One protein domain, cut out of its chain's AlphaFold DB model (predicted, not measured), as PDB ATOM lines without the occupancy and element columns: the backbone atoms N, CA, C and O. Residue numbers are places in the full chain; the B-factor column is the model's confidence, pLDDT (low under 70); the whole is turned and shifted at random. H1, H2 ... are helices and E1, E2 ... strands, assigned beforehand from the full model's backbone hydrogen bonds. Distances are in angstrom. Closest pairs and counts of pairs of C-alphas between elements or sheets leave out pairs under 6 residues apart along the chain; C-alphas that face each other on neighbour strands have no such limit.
ATOM      1  N   MET A   7     -12.207  -8.796 -16.081       88.19
ATOM      2  CA  MET A   7     -13.173  -8.031 -15.300       88.19
ATOM      3  C   MET A   7     -14.104  -8.979 -14.545       88.19
ATOM      4  O   MET A   7     -14.663  -9.906 -15.125       88.19
ATOM      5  N   LEU A   8     -14.248  -8.745 -13.244       89.25
ATOM      6  CA  LEU A   8     -15.108  -9.491 -12.336       89.25
ATOM      7  C   LEU A   8     -16.206  -8.585 -11.778       89.25
ATOM      8  O   LEU A   8     -16.045  -7.370 -11.680       89.25
ATOM      9  N   TYR A   9     -17.302  -9.206 -11.361       88.44
ATOM     10  CA  TYR A   9     -18.561  -8.570 -10.997       88.44
ATOM     11  C   TYR A   9     -19.054  -9.067  -9.638       88.44
ATOM     12  O   TYR A   9     -18.927 -10.247  -9.308       88.44
ATOM     13  N   ARG A  10     -19.677  -8.204  -8.842       86.81
ATOM     14  CA  ARG A  10     -20.301  -8.585  -7.568       86.81
ATOM     15  C   ARG A  10     -21.582  -7.781  -7.353       86.81
ATOM     16  O   ARG A  10     -21.620  -6.631  -7.754       86.81
ATOM     17  N   PRO A  11     -22.615  -8.328  -6.687       83.38
ATOM     18  CA  PRO A  11     -23.742  -7.525  -6.222       83.38
ATOM     19  C   PRO A  11     -23.262  -6.303  -5.432       83.38
ATOM     20  O   PRO A  11     -22.613  -6.476  -4.393       83.38
ATOM     21  N   GLY A  12     -23.580  -5.113  -5.931       78.06
ATOM     22  CA  GLY A  12     -23.253  -3.843  -5.304       78.06
ATOM     23  C   GLY A  12     -24.035  -3.629  -4.012       78.06
ATOM     24  O   GLY A  12     -25.052  -4.279  -3.753       78.06
ATOM     25  N   LYS A  13     -23.528  -2.732  -3.164       66.06
ATOM     26  CA  LYS A  13     -24.116  -2.430  -1.844       66.06
ATOM     27  C   LYS A  13     -25.017  -1.189  -1.822       66.06
ATOM     28  O   LYS A  13     -25.594  -0.901  -0.779       66.06
ATOM     29  N   GLY A  14     -25.104  -0.441  -2.921       65.25
ATOM     30  CA  GLY A  14     -25.839   0.827  -2.978       65.25
ATOM     31  C   GLY A  14     -27.325   0.692  -3.349       65.25
ATOM     32  O   GLY A  14     -27.772  -0.387  -3.749       65.25
ATOM     33  N   PRO A  15     -28.095   1.792  -3.247       57.31
ATOM     34  CA  PRO A  15     -29.484   1.858  -3.692       57.31
ATOM     35  C   PRO A  15     -29.581   1.869  -5.227       57.31
ATOM     36  O   PRO A  15     -29.068   2.746  -5.916       57.31
ATOM     37  N   SER A  16     -30.251   0.854  -5.766       59.72
ATOM     38  CA  SER A  16     -30.447   0.572  -7.198       59.72
ATOM     39  C   SER A  16     -31.607   1.412  -7.782       59.72
ATOM     40  O   SER A  16     -32.562   0.899  -8.365       59.72
ATOM     41  N   GLU A  17     -31.582   2.725  -7.552       54.22
ATOM     42  CA  GLU A  17     -32.741   3.600  -7.816       54.22
ATOM     43  C   GLU A  17     -32.770   4.213  -9.222       54.22
ATOM     44  O   GLU A  17     -33.838   4.620  -9.665       54.22
ATOM     45  N   VAL A  18     -31.648   4.231  -9.958       52.12
ATOM     46  CA  VAL A  18     -31.561   5.004 -11.219       52.12
ATOM     47  C   VAL A  18     -31.273   4.156 -12.472       52.12
ATOM     48  O   VAL A  18     -31.764   4.493 -13.542       52.12
ATOM     49  N   TRP A  19     -30.544   3.034 -12.376       49.31
ATOM     50  CA  TRP A  19     -30.051   2.307 -13.572       49.31
ATOM     51  C   TRP A  19     -30.237   0.778 -13.535       49.31
ATOM     52  O   TRP A  19     -29.627   0.056 -14.320       49.31
ATOM     53  N   GLY A  20     -31.086   0.261 -12.642       65.62
ATOM     54  CA  GLY A  20     -31.251  -1.184 -12.428       65.62
ATOM     55  C   GLY A  20     -30.326  -1.738 -11.340       65.62
ATOM     56  O   GLY A  20     -29.879  -0.993 -10.467       65.62
ATOM     57  N   GLU A  21     -30.112  -3.057 -11.335       67.06
ATOM     58  CA  GLU A  21     -29.302  -3.801 -10.352       67.06
ATOM     59  C   GLU A  21     -27.877  -3.226 -10.238       67.06
ATOM     60  O   GLU A  21     -27.131  -3.227 -11.214       67.06
ATOM     61  N   LEU A  22     -27.469  -2.758  -9.053       72.12
ATOM     62  CA  LEU A  22     -26.096  -2.294  -8.841       72.12
ATOM     63  C   LEU A  22     -25.139  -3.487  -8.807       72.12
ATOM     64  O   LEU A  22     -25.308  -4.415  -8.011       72.12
ATOM     65  N   VAL A  23     -24.111  -3.440  -9.649       78.88
ATOM     66  CA  VAL A  23     -23.051  -4.443  -9.717       78.88
ATOM     67  C   VAL A  23     -21.707  -3.734  -9.596       78.88
ATOM     68  O   VAL A  23     -21.378  -2.880 -10.414       78.88
ATOM     69  N   ASP A  24     -20.930  -4.093  -8.580       83.38
ATOM     70  CA  ASP A  24     -19.554  -3.636  -8.415       83.38
ATOM     71  C   ASP A  24     -18.655  -4.372  -9.413       83.38
ATOM     72  O   ASP A  24     -18.819  -5.576  -9.639       83.38
ATOM     73  N   THR A  25     -17.670  -3.670  -9.967       87.94
ATOM     74  CA  THR A  25     -16.729  -4.212 -10.954       87.94
ATOM     75  C   THR A  25     -15.297  -4.143 -10.437       87.94
ATOM     76  O   THR A  25     -14.890  -3.125  -9.879       87.94
ATOM     77  N   ARG A  26     -14.507  -5.197 -10.652       87.25
ATOM     78  CA  ARG A  26     -13.082  -5.250 -10.300       87.25
ATOM     79  C   ARG A  26     -12.280  -5.836 -11.449       87.25
ATOM     80  O   ARG A  26     -12.601  -6.915 -11.935       87.25
ATOM     81  N   ILE A  27     -11.220  -5.144 -11.848       89.81
ATOM     82  CA  ILE A  27     -10.268  -5.639 -12.842       89.81
ATOM     83  C   ILE A  27      -9.168  -6.410 -12.103       89.81
ATOM     84  O   ILE A  27      -8.618  -5.907 -11.124       89.81
ATOM     85  N   VAL A  28      -8.873  -7.627 -12.552       89.81
ATOM     86  CA  VAL A  28      -7.782  -8.472 -12.049       89.81
ATOM     87  C   VAL A  28      -6.724  -8.641 -13.131       89.81
ATOM     88  O   VAL A  28      -7.051  -8.810 -14.309       89.81
ATOM     89  N   GLN A  29      -5.455  -8.576 -12.736       89.00
ATOM     90  CA  GLN A  29      -4.328  -8.623 -13.674       89.00
ATOM     91  C   GLN A  29      -3.594  -9.967 -13.668       89.00
ATOM     92  O   GLN A  29      -2.729 -10.195 -14.509       89.00
ATOM     93  N   SER A  30      -3.943 -10.870 -12.750       89.06
ATOM     94  CA  SER A  30      -3.324 -12.190 -12.647       89.06
ATOM     95  C   SER A  30      -4.314 -13.279 -12.241       89.06
ATOM     96  O   SER A  30      -5.363 -13.018 -11.649       89.06
ATOM     97  N   GLU A  31      -3.933 -14.527 -12.504       87.25
ATOM     98  CA  GLU A  31      -4.710 -15.709 -12.120       87.25
ATOM     99  C   GLU A  31      -4.798 -15.884 -10.607       87.25
ATOM    100  O   GLU A  31      -5.853 -16.221 -10.070       87.25
ATOM    101  N   ALA A  32      -3.715 -15.570  -9.893       87.69
ATOM    102  CA  ALA A  32      -3.703 -15.598  -8.436       87.69
ATOM    103  C   ALA A  32      -4.740 -14.624  -7.840       87.69
ATOM    104  O   ALA A  32      -5.452 -14.967  -6.892       87.69
ATOM    105  N   GLU A  33      -4.866 -13.424  -8.418       86.88
ATOM    106  CA  GLU A  33      -5.882 -12.446  -8.022       86.88
ATOM    107  C   GLU A  33      -7.297 -12.892  -8.384       86.88
ATOM    108  O   GLU A  33      -8.213 -12.700  -7.584       86.88
ATOM    109  N   GLU A  34      -7.480 -13.507  -9.553       87.25
ATOM    110  CA  GLU A  34      -8.771 -14.042  -9.981       87.25
ATOM    111  C   GLU A  34      -9.270 -15.122  -9.014       87.25
ATOM    112  O   GLU A  34     -10.397 -15.040  -8.525       87.25
ATOM    113  N   VAL A  35      -8.421 -16.088  -8.653       88.44
ATOM    114  CA  VAL A  35      -8.777 -17.151  -7.700       88.44
ATOM    115  C   VAL A  35      -9.137 -16.567  -6.333       88.44
ATOM    116  O   VAL A  35     -10.119 -16.990  -5.713       88.44
ATOM    117  N   LYS A  36      -8.384 -15.566  -5.860       91.00
ATOM    118  CA  LYS A  36      -8.683 -14.876  -4.598       91.00
ATOM    119  C   LYS A  36     -10.025 -14.143  -4.667       91.00
ATOM    120  O   LYS A  36     -10.847 -14.289  -3.765       91.00
ATOM    121  N   ALA A  37     -10.283 -13.413  -5.748       88.56
ATOM    122  CA  ALA A  37     -11.528 -12.683  -5.942       88.56
ATOM    123  C   ALA A  37     -12.739 -13.629  -6.059       88.56
ATOM    124  O   ALA A  37     -13.781 -13.383  -5.452       88.56
ATOM    125  N   ILE A  38     -12.612 -14.759  -6.755       88.81
ATOM    126  CA  ILE A  38     -13.681 -15.763  -6.833       88.81
ATOM    127  C   ILE A  38     -14.003 -16.324  -5.440       88.81
ATOM    128  O   ILE A  38     -15.178 -16.425  -5.079       88.81
ATOM    129  N   ARG A  39     -12.986 -16.605  -4.607       88.31
ATOM    130  CA  ARG A  39     -13.190 -17.008  -3.199       88.31
ATOM    131  C   ARG A  39     -13.892 -15.928  -2.371       88.31
ATOM    132  O   ARG A  39     -14.727 -16.251  -1.533       88.31
ATOM    133  N   GLU A  40     -13.609 -14.654  -2.632       88.12
ATOM    134  CA  GLU A  40     -14.285 -13.501  -2.009       88.12
ATOM    135  C   GLU A  40     -15.731 -13.289  -2.520       88.12
ATOM    136  O   GLU A  40     -16.452 -12.412  -2.028       88.12
ATOM    137  N   GLY A  41     -16.184 -14.098  -3.485       86.12
ATOM    138  CA  GLY A  41     -17.545 -14.091  -4.015       86.12
ATOM    139  C   GLY A  41     -17.756 -13.186  -5.230       86.12
ATOM    140  O   GLY A  41     -18.907 -12.839  -5.517       86.12
ATOM    141  N   TRP A  42     -16.678 -12.804  -5.920       90.62
ATOM    142  CA  TRP A  42     -16.735 -12.167  -7.235       90.62
ATOM    143  C   TRP A  42     -17.077 -13.194  -8.327       90.62
ATOM    144  O   TRP A  42     -16.749 -14.375  -8.229       90.62
ATOM    145  N   LEU A  43     -17.770 -12.746  -9.368       88.81
ATOM    146  CA  LEU A  43     -18.288 -13.555 -10.469       88.81
ATOM    147  C   LEU A  43     -17.698 -13.063 -11.791       88.81
ATOM    148  O   LEU A  43     -17.543 -11.867 -11.989       88.81
ATOM    149  N   GLN A  44     -17.415 -13.972 -12.719       86.69
ATOM    150  CA  GLN A  44     -16.953 -13.603 -14.066       86.69
ATOM    151  C   GLN A  44     -18.093 -13.091 -14.957       86.69
ATOM    152  O   GLN A  44     -17.865 -12.318 -15.879       86.69
ATOM    153  N   ASP A  45     -19.322 -13.536 -14.689       86.19
ATOM    154  CA  ASP A  45     -20.488 -13.233 -15.513       86.19
ATOM    155  C   ASP A  45     -21.308 -12.089 -14.888       86.19
ATOM    156  O   ASP A  45     -21.822 -12.253 -13.768       86.19
ATOM    157  N   PRO A  46     -21.469 -10.951 -15.592       83.00
ATOM    158  CA  PRO A  46     -22.259  -9.826 -15.105       83.00
ATOM    159  C   PRO A  46     -23.735 -10.195 -14.911       83.00
ATOM    160  O   PRO A  46     -24.346  -9.763 -13.935       83.00
ATOM    161  N   ASN A  47     -24.303 -11.062 -15.757       84.88
ATOM    162  CA  ASN A  47     -25.711 -11.453 -15.652       84.88
ATOM    163  C   ASN A  47     -25.973 -12.231 -14.362       84.88
ATOM    164  O   ASN A  47     -26.981 -12.015 -13.684       84.88
ATOM    165  N   LYS A  48     -25.038 -13.107 -13.976       85.06
ATOM    166  CA  LYS A  48     -25.121 -13.836 -12.703       85.06
ATOM    167  C   LYS A  48     -25.014 -12.891 -11.510       85.06
ATOM    168  O   LYS A  48     -25.693 -13.108 -10.504       85.06
ATOM    169  N   ALA A  49     -24.192 -11.847 -11.608       84.31
ATOM    170  CA  ALA A  49     -24.084 -10.835 -10.564       84.31
ATOM    171  C   ALA A  49     -25.385 -10.027 -10.420       84.31
ATOM    172  O   ALA A  49     -25.888  -9.924  -9.299       84.31
ATOM    173  N   CYS A  50     -25.986  -9.583 -11.531       82.94
ATOM    174  CA  CYS A  50     -27.296  -8.922 -11.551       82.94
ATOM    175  C   CYS A  50     -28.400  -9.810 -10.960       82.94
ATOM    176  O   CYS A  50     -29.125  -9.390 -10.066       82.94
ATOM    177  N   GLN A  51     -28.505 -11.076 -11.377       84.38
ATOM    178  CA  GLN A  51     -29.518 -11.992 -10.829       84.38
ATOM    179  C   GLN A  51     -29.359 -12.212  -9.319       84.38
ATOM    180  O   GLN A  51     -30.343 -12.346  -8.586       84.38
ATOM    181  N   LYS A  52     -28.114 -12.277  -8.831       84.69
ATOM    182  CA  LYS A  52     -27.827 -12.457  -7.405       84.69
ATOM    183  C   LYS A  52     -28.158 -11.200  -6.599       84.69
ATOM    184  O   LYS A  52     -28.649 -11.332  -5.476       84.69
ATOM    185  N   ALA A  53     -27.905 -10.018  -7.150       83.25
ATOM    186  CA  ALA A  53     -28.345  -8.753  -6.574       83.25
ATOM    187  C   ALA A  53     -29.889  -8.692  -6.508       83.25
ATOM    188  O   ALA A  53     -30.440  -8.432  -5.434       83.25
ATOM    189  N   HIS A  54     -30.576  -9.153  -7.560       82.69
ATOM    190  CA  HIS A  54     -32.036  -9.096  -7.653       82.69
ATOM    191  C   HIS A  54     -32.710  -9.931  -6.581       82.69
ATOM    192  O   HIS A  54     -33.590  -9.481  -5.847       82.69
ATOM    193  N   ARG A  55     -32.232 -11.169  -6.429       83.88
ATOM    194  CA  ARG A  55     -32.722 -12.087  -5.399       83.88
ATOM    195  C   ARG A  55     -32.539 -11.513  -3.996       83.88
ATOM    196  O   ARG A  55     -33.430 -11.665  -3.164       83.88
ATOM    197  N   LYS A  56     -31.411 -10.847  -3.726       81.62
ATOM    198  CA  LYS A  56     -31.168 -10.203  -2.427       81.62
ATOM    199  C   LYS A  56     -32.134  -9.054  -2.176       81.62
ATOM    200  O   LYS A  56     -32.686  -8.984  -1.081       81.62
ATOM    201  N   ARG A  57     -32.367  -8.205  -3.179       80.69
ATOM    202  CA  ARG A  57     -33.332  -7.106  -3.089       80.69
ATOM    203  C   ARG A  57     -34.739  -7.626  -2.816       80.69
ATOM    204  O   ARG A  57     -35.347  -7.207  -1.846       80.69
ATOM    205  N   LEU A  58     -35.209  -8.622  -3.568       83.25
ATOM    206  CA  LEU A  58     -36.531  -9.222  -3.349       83.25
ATOM    207  C   LEU A  58     -36.707  -9.776  -1.931       83.25
ATOM    208  O   LEU A  58     -37.775  -9.630  -1.338       83.25
ATOM    209  N   LEU A  59     -35.679 -10.431  -1.383       82.44
ATOM    210  CA  LEU A  59     -35.711 -10.915  -0.003       82.44
ATOM    211  C   LEU A  59     -35.765  -9.752   0.987       82.44
ATOM    212  O   LEU A  59     -36.576  -9.786   1.908       82.44
ATOM    213  N   HIS A  60     -34.941  -8.726   0.786       81.94
ATOM    214  CA  HIS A  60     -34.926  -7.547   1.643       81.94
ATOM    215  C   HIS A  60     -36.264  -6.796   1.607       81.94
ATOM    216  O   HIS A  60     -36.818  -6.505   2.660       81.94
ATOM    217  N   ASP A  61     -36.836  -6.588   0.421       82.88
ATOM    218  CA  ASP A  61     -38.129  -5.931   0.228       82.88
ATOM    219  C   ASP A  61     -39.264  -6.729   0.883       82.88
ATOM    220  O   ASP A  61     -40.148  -6.155   1.518       82.88
ATOM    221  N   LYS A  62     -39.245  -8.068   0.777       83.19
ATOM    222  CA  LYS A  62     -40.202  -8.936   1.485       83.19
ATOM    223  C   LYS A  62     -40.078  -8.785   2.999       83.19
ATOM    224  O   LYS A  62     -41.095  -8.643   3.673       83.19
ATOM    225  N   TRP A  63     -38.853  -8.780   3.520       83.00
ATOM    226  CA  TRP A  63     -38.589  -8.591   4.946       83.00
ATOM    227  C   TRP A  63     -38.998  -7.203   5.436       83.00
ATOM    228  O   TRP A  63     -39.647  -7.100   6.473       83.00
ATOM    229  N   GLN A  64     -38.702  -6.145   4.683       84.50
ATOM    230  CA  GLN A  64     -39.146  -4.789   5.003       84.50
ATOM    231  C   GLN A  64     -40.670  -4.678   4.997       84.50
ATOM    232  O   GLN A  64     -41.240  -4.094   5.914       84.50
ATOM    233  N   LYS A  65     -41.350  -5.266   4.003       81.25
ATOM    234  CA  LYS A  65     -42.820  -5.308   3.967       81.25
ATOM    235  C   LYS A  65     -43.383  -6.060   5.171       81.25
ATOM    236  O   LYS A  65     -44.304  -5.566   5.811       81.25
ATOM    237  N   PHE A  66     -42.806  -7.212   5.514       81.75
ATOM    238  CA  PHE A  66     -43.205  -7.974   6.697       81.75
ATOM    239  C   PHE A  66     -43.030  -7.154   7.984       81.75
ATOM    240  O   PHE A  66     -43.971  -7.037   8.766       81.75
ATOM    241  N   ALA A  67     -41.867  -6.519   8.153       82.56
ATOM    242  CA  ALA A  67     -41.563  -5.663   9.295       82.56
ATOM    243  C   ALA A  67     -42.486  -4.438   9.374       82.56
ATOM    244  O   ALA A  67     -42.913  -4.065  10.462       82.56
ATOM    245  N   LYS A  68     -42.859  -3.833   8.241       87.81
ATOM    246  CA  LYS A  68     -43.783  -2.688   8.205       87.81
ATOM    247  C   LYS A  68     -45.184  -3.051   8.709       87.81
ATOM    248  O   LYS A  68     -45.843  -2.216   9.319       87.81
ATOM    249  N   HIS A  69     -45.621  -4.291   8.498       88.81
ATOM    250  CA  HIS A  69     -46.933  -4.788   8.922       88.81
ATOM    251  C   HIS A  69     -46.894  -5.578  10.243       88.81
ATOM    252  O   HIS A  69     -47.785  -6.380  10.506       88.81
ATOM    253  N   TRP A  70     -45.899  -5.342  11.107       86.56
ATOM    254  CA  TRP A  70     -45.741  -6.047  12.388       86.56
ATOM    255  C   TRP A  70     -47.004  -6.045  13.270       86.56
ATOM    256  O   TRP A  70     -47.333  -7.066  13.872       86.56
ATOM    257  N   GLN A  71     -47.759  -4.941  13.298       90.06
ATOM    258  CA  GLN A  71     -48.996  -4.817  14.087       90.06
ATOM    259  C   GLN A  71     -50.093  -5.789  13.629       90.06
ATOM    260  O   GLN A  71     -50.798  -6.372  14.455       90.06
ATOM    261  N   PHE A  72     -50.218  -6.007  12.316       90.56
ATOM    262  CA  PHE A  72     -51.165  -6.974  11.755       90.56
ATOM    263  C   PHE A  72     -50.836  -8.395  12.231       90.56
ATOM    264  O   PHE A  72     -51.715  -9.124  12.680       90.56
ATOM    265  N   TRP A  73     -49.555  -8.767  12.237       90.31
ATOM    266  CA  TRP A  73     -49.130 -10.090  12.697       90.31
ATOM    267  C   TRP A  73     -49.407 -10.317  14.185       90.31
ATOM    268  O   TRP A  73     -49.860 -11.398  14.561       90.31
ATOM    269  N   ILE A  74     -49.205  -9.296  15.025       91.19
ATOM    270  CA  ILE A  74     -49.516  -9.381  16.460       91.19
ATOM    271  C   ILE A  74     -51.019  -9.530  16.693       91.19
ATOM    272  O   ILE A  74     -51.437 -10.404  17.449       91.19
ATOM    273  N   THR A  75     -51.841  -8.709  16.038       93.25
ATOM    274  CA  THR A  75     -53.303  -8.788  16.190       93.25
ATOM    275  C   THR A  75     -53.856 -10.132  15.707       93.25
ATOM    276  O   THR A  75     -54.664 -10.736  16.412       93.25
ATOM    277  N   CYS A  76     -53.355 -10.667  14.587       93.06
ATOM    278  CA  CYS A  76     -53.667 -12.032  14.152       93.06
ATOM    279  C   CYS A  76     -53.268 -13.087  15.193       93.06
ATOM    280  O   CYS A  76     -54.063 -13.979  15.481       93.06
ATOM    281  N   ALA A  77     -52.071 -12.991  15.781       93.25
ATOM    282  CA  ALA A  77     -51.610 -13.948  16.787       93.25
ATOM    283  C   ALA A  77     -52.495 -13.941  18.044       93.25
ATOM    284  O   ALA A  77     -52.884 -15.005  18.526       93.25
ATOM    285  N   ILE A  78     -52.869 -12.756  18.539       95.19
ATOM    286  CA  ILE A  78     -53.787 -12.611  19.680       95.19
ATOM    287  C   ILE A  78     -55.158 -13.213  19.344       95.19
ATOM    288  O   ILE A  78     -55.703 -13.965  20.148       95.19
ATOM    289  N   GLY A  79     -55.693 -12.934  18.150       95.19
ATOM    290  CA  GLY A  79     -56.970 -13.491  17.701       95.19
ATOM    291  C   GLY A  79     -56.962 -15.020  17.640       95.19
ATOM    292  O   GLY A  79     -57.881 -15.662  18.143       95.19
ATOM    293  N   ILE A  80     -55.896 -15.619  17.098       95.19
ATOM    294  CA  ILE A  80     -55.731 -17.079  17.061       95.19
ATOM    295  C   ILE A  80     -55.653 -17.650  18.480       95.19
ATOM    296  O   ILE A  80     -56.335 -18.630  18.772       95.19
ATOM    297  N   MET A  81     -54.879 -17.036  19.382       94.81
ATOM    298  CA  MET A  81     -54.803 -17.493  20.773       94.81
ATOM    299  C   MET A  81     -56.158 -17.424  21.479       94.81
ATOM    300  O   MET A  81     -56.524 -18.373  22.167       94.81
ATOM    301  N   ALA A  82     -56.926 -16.352  21.273       94.50
ATOM    302  CA  ALA A  82     -58.265 -16.224  21.841       94.50
ATOM    303  C   ALA A  82     -59.187 -17.356  21.360       94.50
ATOM    304  O   ALA A  82     -59.837 -17.998  22.180       94.50
ATOM    305  N   ILE A  83     -59.176 -17.666  20.057       94.94
ATOM    306  CA  ILE A  83     -59.959 -18.776  19.486       94.94
ATOM    307  C   ILE A  83     -59.541 -20.117  20.099       94.94
ATOM    308  O   ILE A  83     -60.401 -20.908  20.483       94.94
ATOM    309  N   VAL A  84     -58.235 -20.377  20.213       94.81
ATOM    310  CA  VAL A  84     -57.710 -21.628  20.783       94.81
ATOM    311  C   VAL A  84     -58.115 -21.780  22.249       94.81
ATOM    312  O   VAL A  84     -58.593 -22.844  22.640       94.81
ATOM    313  N   VAL A  85     -57.982 -20.721  23.053       94.44
ATOM    314  CA  VAL A  85     -58.383 -20.728  24.467       94.44
ATOM    315  C   VAL A  85     -59.890 -20.934  24.602       94.44
ATOM    316  O   VAL A  85     -60.315 -21.767  25.397       94.44
ATOM    317  N   SER A  86     -60.707 -20.241  23.805       93.44
ATOM    318  CA  SER A  86     -62.160 -20.436  23.808       93.44
ATOM    319  C   SER A  86     -62.553 -21.860  23.413       93.44
ATOM    320  O   SER A  86     -63.427 -22.442  24.048       93.44
ATOM    321  N   TYR A  87     -61.891 -22.453  22.418       94.56
ATOM    322  CA  TYR A  87     -62.133 -23.843  22.028       94.56
ATOM    323  C   TYR A  87     -61.772 -24.830  23.147       94.56
ATOM    324  O   TYR A  87     -62.528 -25.762  23.401       94.56
ATOM    325  N   MET A  88     -60.652 -24.611  23.843       92.56
ATOM    326  CA  MET A  88     -60.279 -25.416  25.010       92.56
ATOM    327  C   MET A  88     -61.207 -25.213  26.209       92.56
ATOM    328  O   MET A  88     -61.349 -26.131  26.998       92.56
ATOM    329  N   ALA A  89     -61.810 -24.034  26.369       89.69
ATOM    330  CA  ALA A  89     -62.721 -23.745  27.477       89.69
ATOM    331  C   ALA A  89     -64.136 -24.310  27.262       89.69
ATOM    332  O   ALA A  89     -64.850 -24.559  28.229       89.69
ATOM    333  N   ILE A  90     -64.558 -24.469  26.003       88.31
ATOM    334  CA  ILE A  90     -65.858 -25.055  25.634       88.31
ATOM    335  C   ILE A  90     -65.819 -26.592  25.682       88.31
ATOM    336  O   ILE A  90     -66.871 -27.224  25.792       88.31
ATOM    337  N   LYS A  91     -64.630 -27.192  25.578       57.03
ATOM    338  CA  LYS A  91     -64.418 -28.642  25.559       57.03
ATOM    339  C   LYS A  91     -64.057 -29.178  26.939       57.03
ATOM    340  O   LYS A  91     -64.552 -30.280  27.261       57.03
TER     341      LYS A  91
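This is residues 7 to 91 of the 91 residues of an uncharacterized protein of Alkanindiges hydrocarboniclasticus (UniProt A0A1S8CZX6). A long helical arm sticks out of a small head: a two-stranded hairpin, E1 and E2, with H1 packed only loosely near it and residues 46 to 56 of H2 beside it. The arm is the rest of H2 followed end to end by H3, with a wide corner between the two helices at residue 69. The printed part has 85 residues, with two named strands and three named helices in the order E1, E2, H1, H2, H3; the sheet, in the order E1, E2, is antiparallel, and the class is mostly helix. The whole is extended, with a radius of gyration of the C-alphas of 22.6 A, and it spans 74 by 29 by 15 A, a rod whose length the arm makes.

E1, residues 7 to 11, and E2, residues 23 to 28, are antiparallel neighbours and form a hairpin, with 150 degrees between their directions. N 8 and O 26 are 2.8 A apart and N 24 and O 10 are 2.8 A apart, both within hydrogen-bond range. The C-alphas of Tyr 9 and Thr 25 face each other at 4.7 A. H1, residues 31 to 39, has 1 pair of C-alphas within 8 A with each strand; its closest pair with E2 is Val 28 and Glu 34, 6.0 A. H2, residues 46 to 68, has 9 such pairs with E1, the closest being the C-alphas of Pro 11 and Ala 53, 4.8 A. With E2 it has 4, the closest being the C-alphas of Val 23 and Cys 50, 6.4 A. H1 and H2 are apart. H3, residues 70 to 90, and H2 meet only through their link, and H3 is apart from E1, E2 and H1. In H1, H2 and H3 every O i to N i+4 pair is within hydrogen-bond range.

E1 begins at C-alpha 7, (-13.173, -8.031, -15.300), and is 13.9 A long; E2 is 16.0 A and H1 12.4 A. H2 starts at C-alpha 46, (-22.259, -9.826, -15.105), and runs 32.5 A. H3 runs 30.7 A and ends at C-alpha 90, (-65.858, -25.055, 25.634).

The two C-alphas farthest apart are those of Gln 29 and Ile 90, 74.8 A. Residues 58 to 91 stand free; without them the body of 51 residues spans 34 by 17 by 16 A. The link from E1 to E2 is long, with 11 residues, and the printed part has no cut. The mean pLDDT of the printed part is 84.1; residues 13 to 21 and residue 91, the chain's last, are under 70.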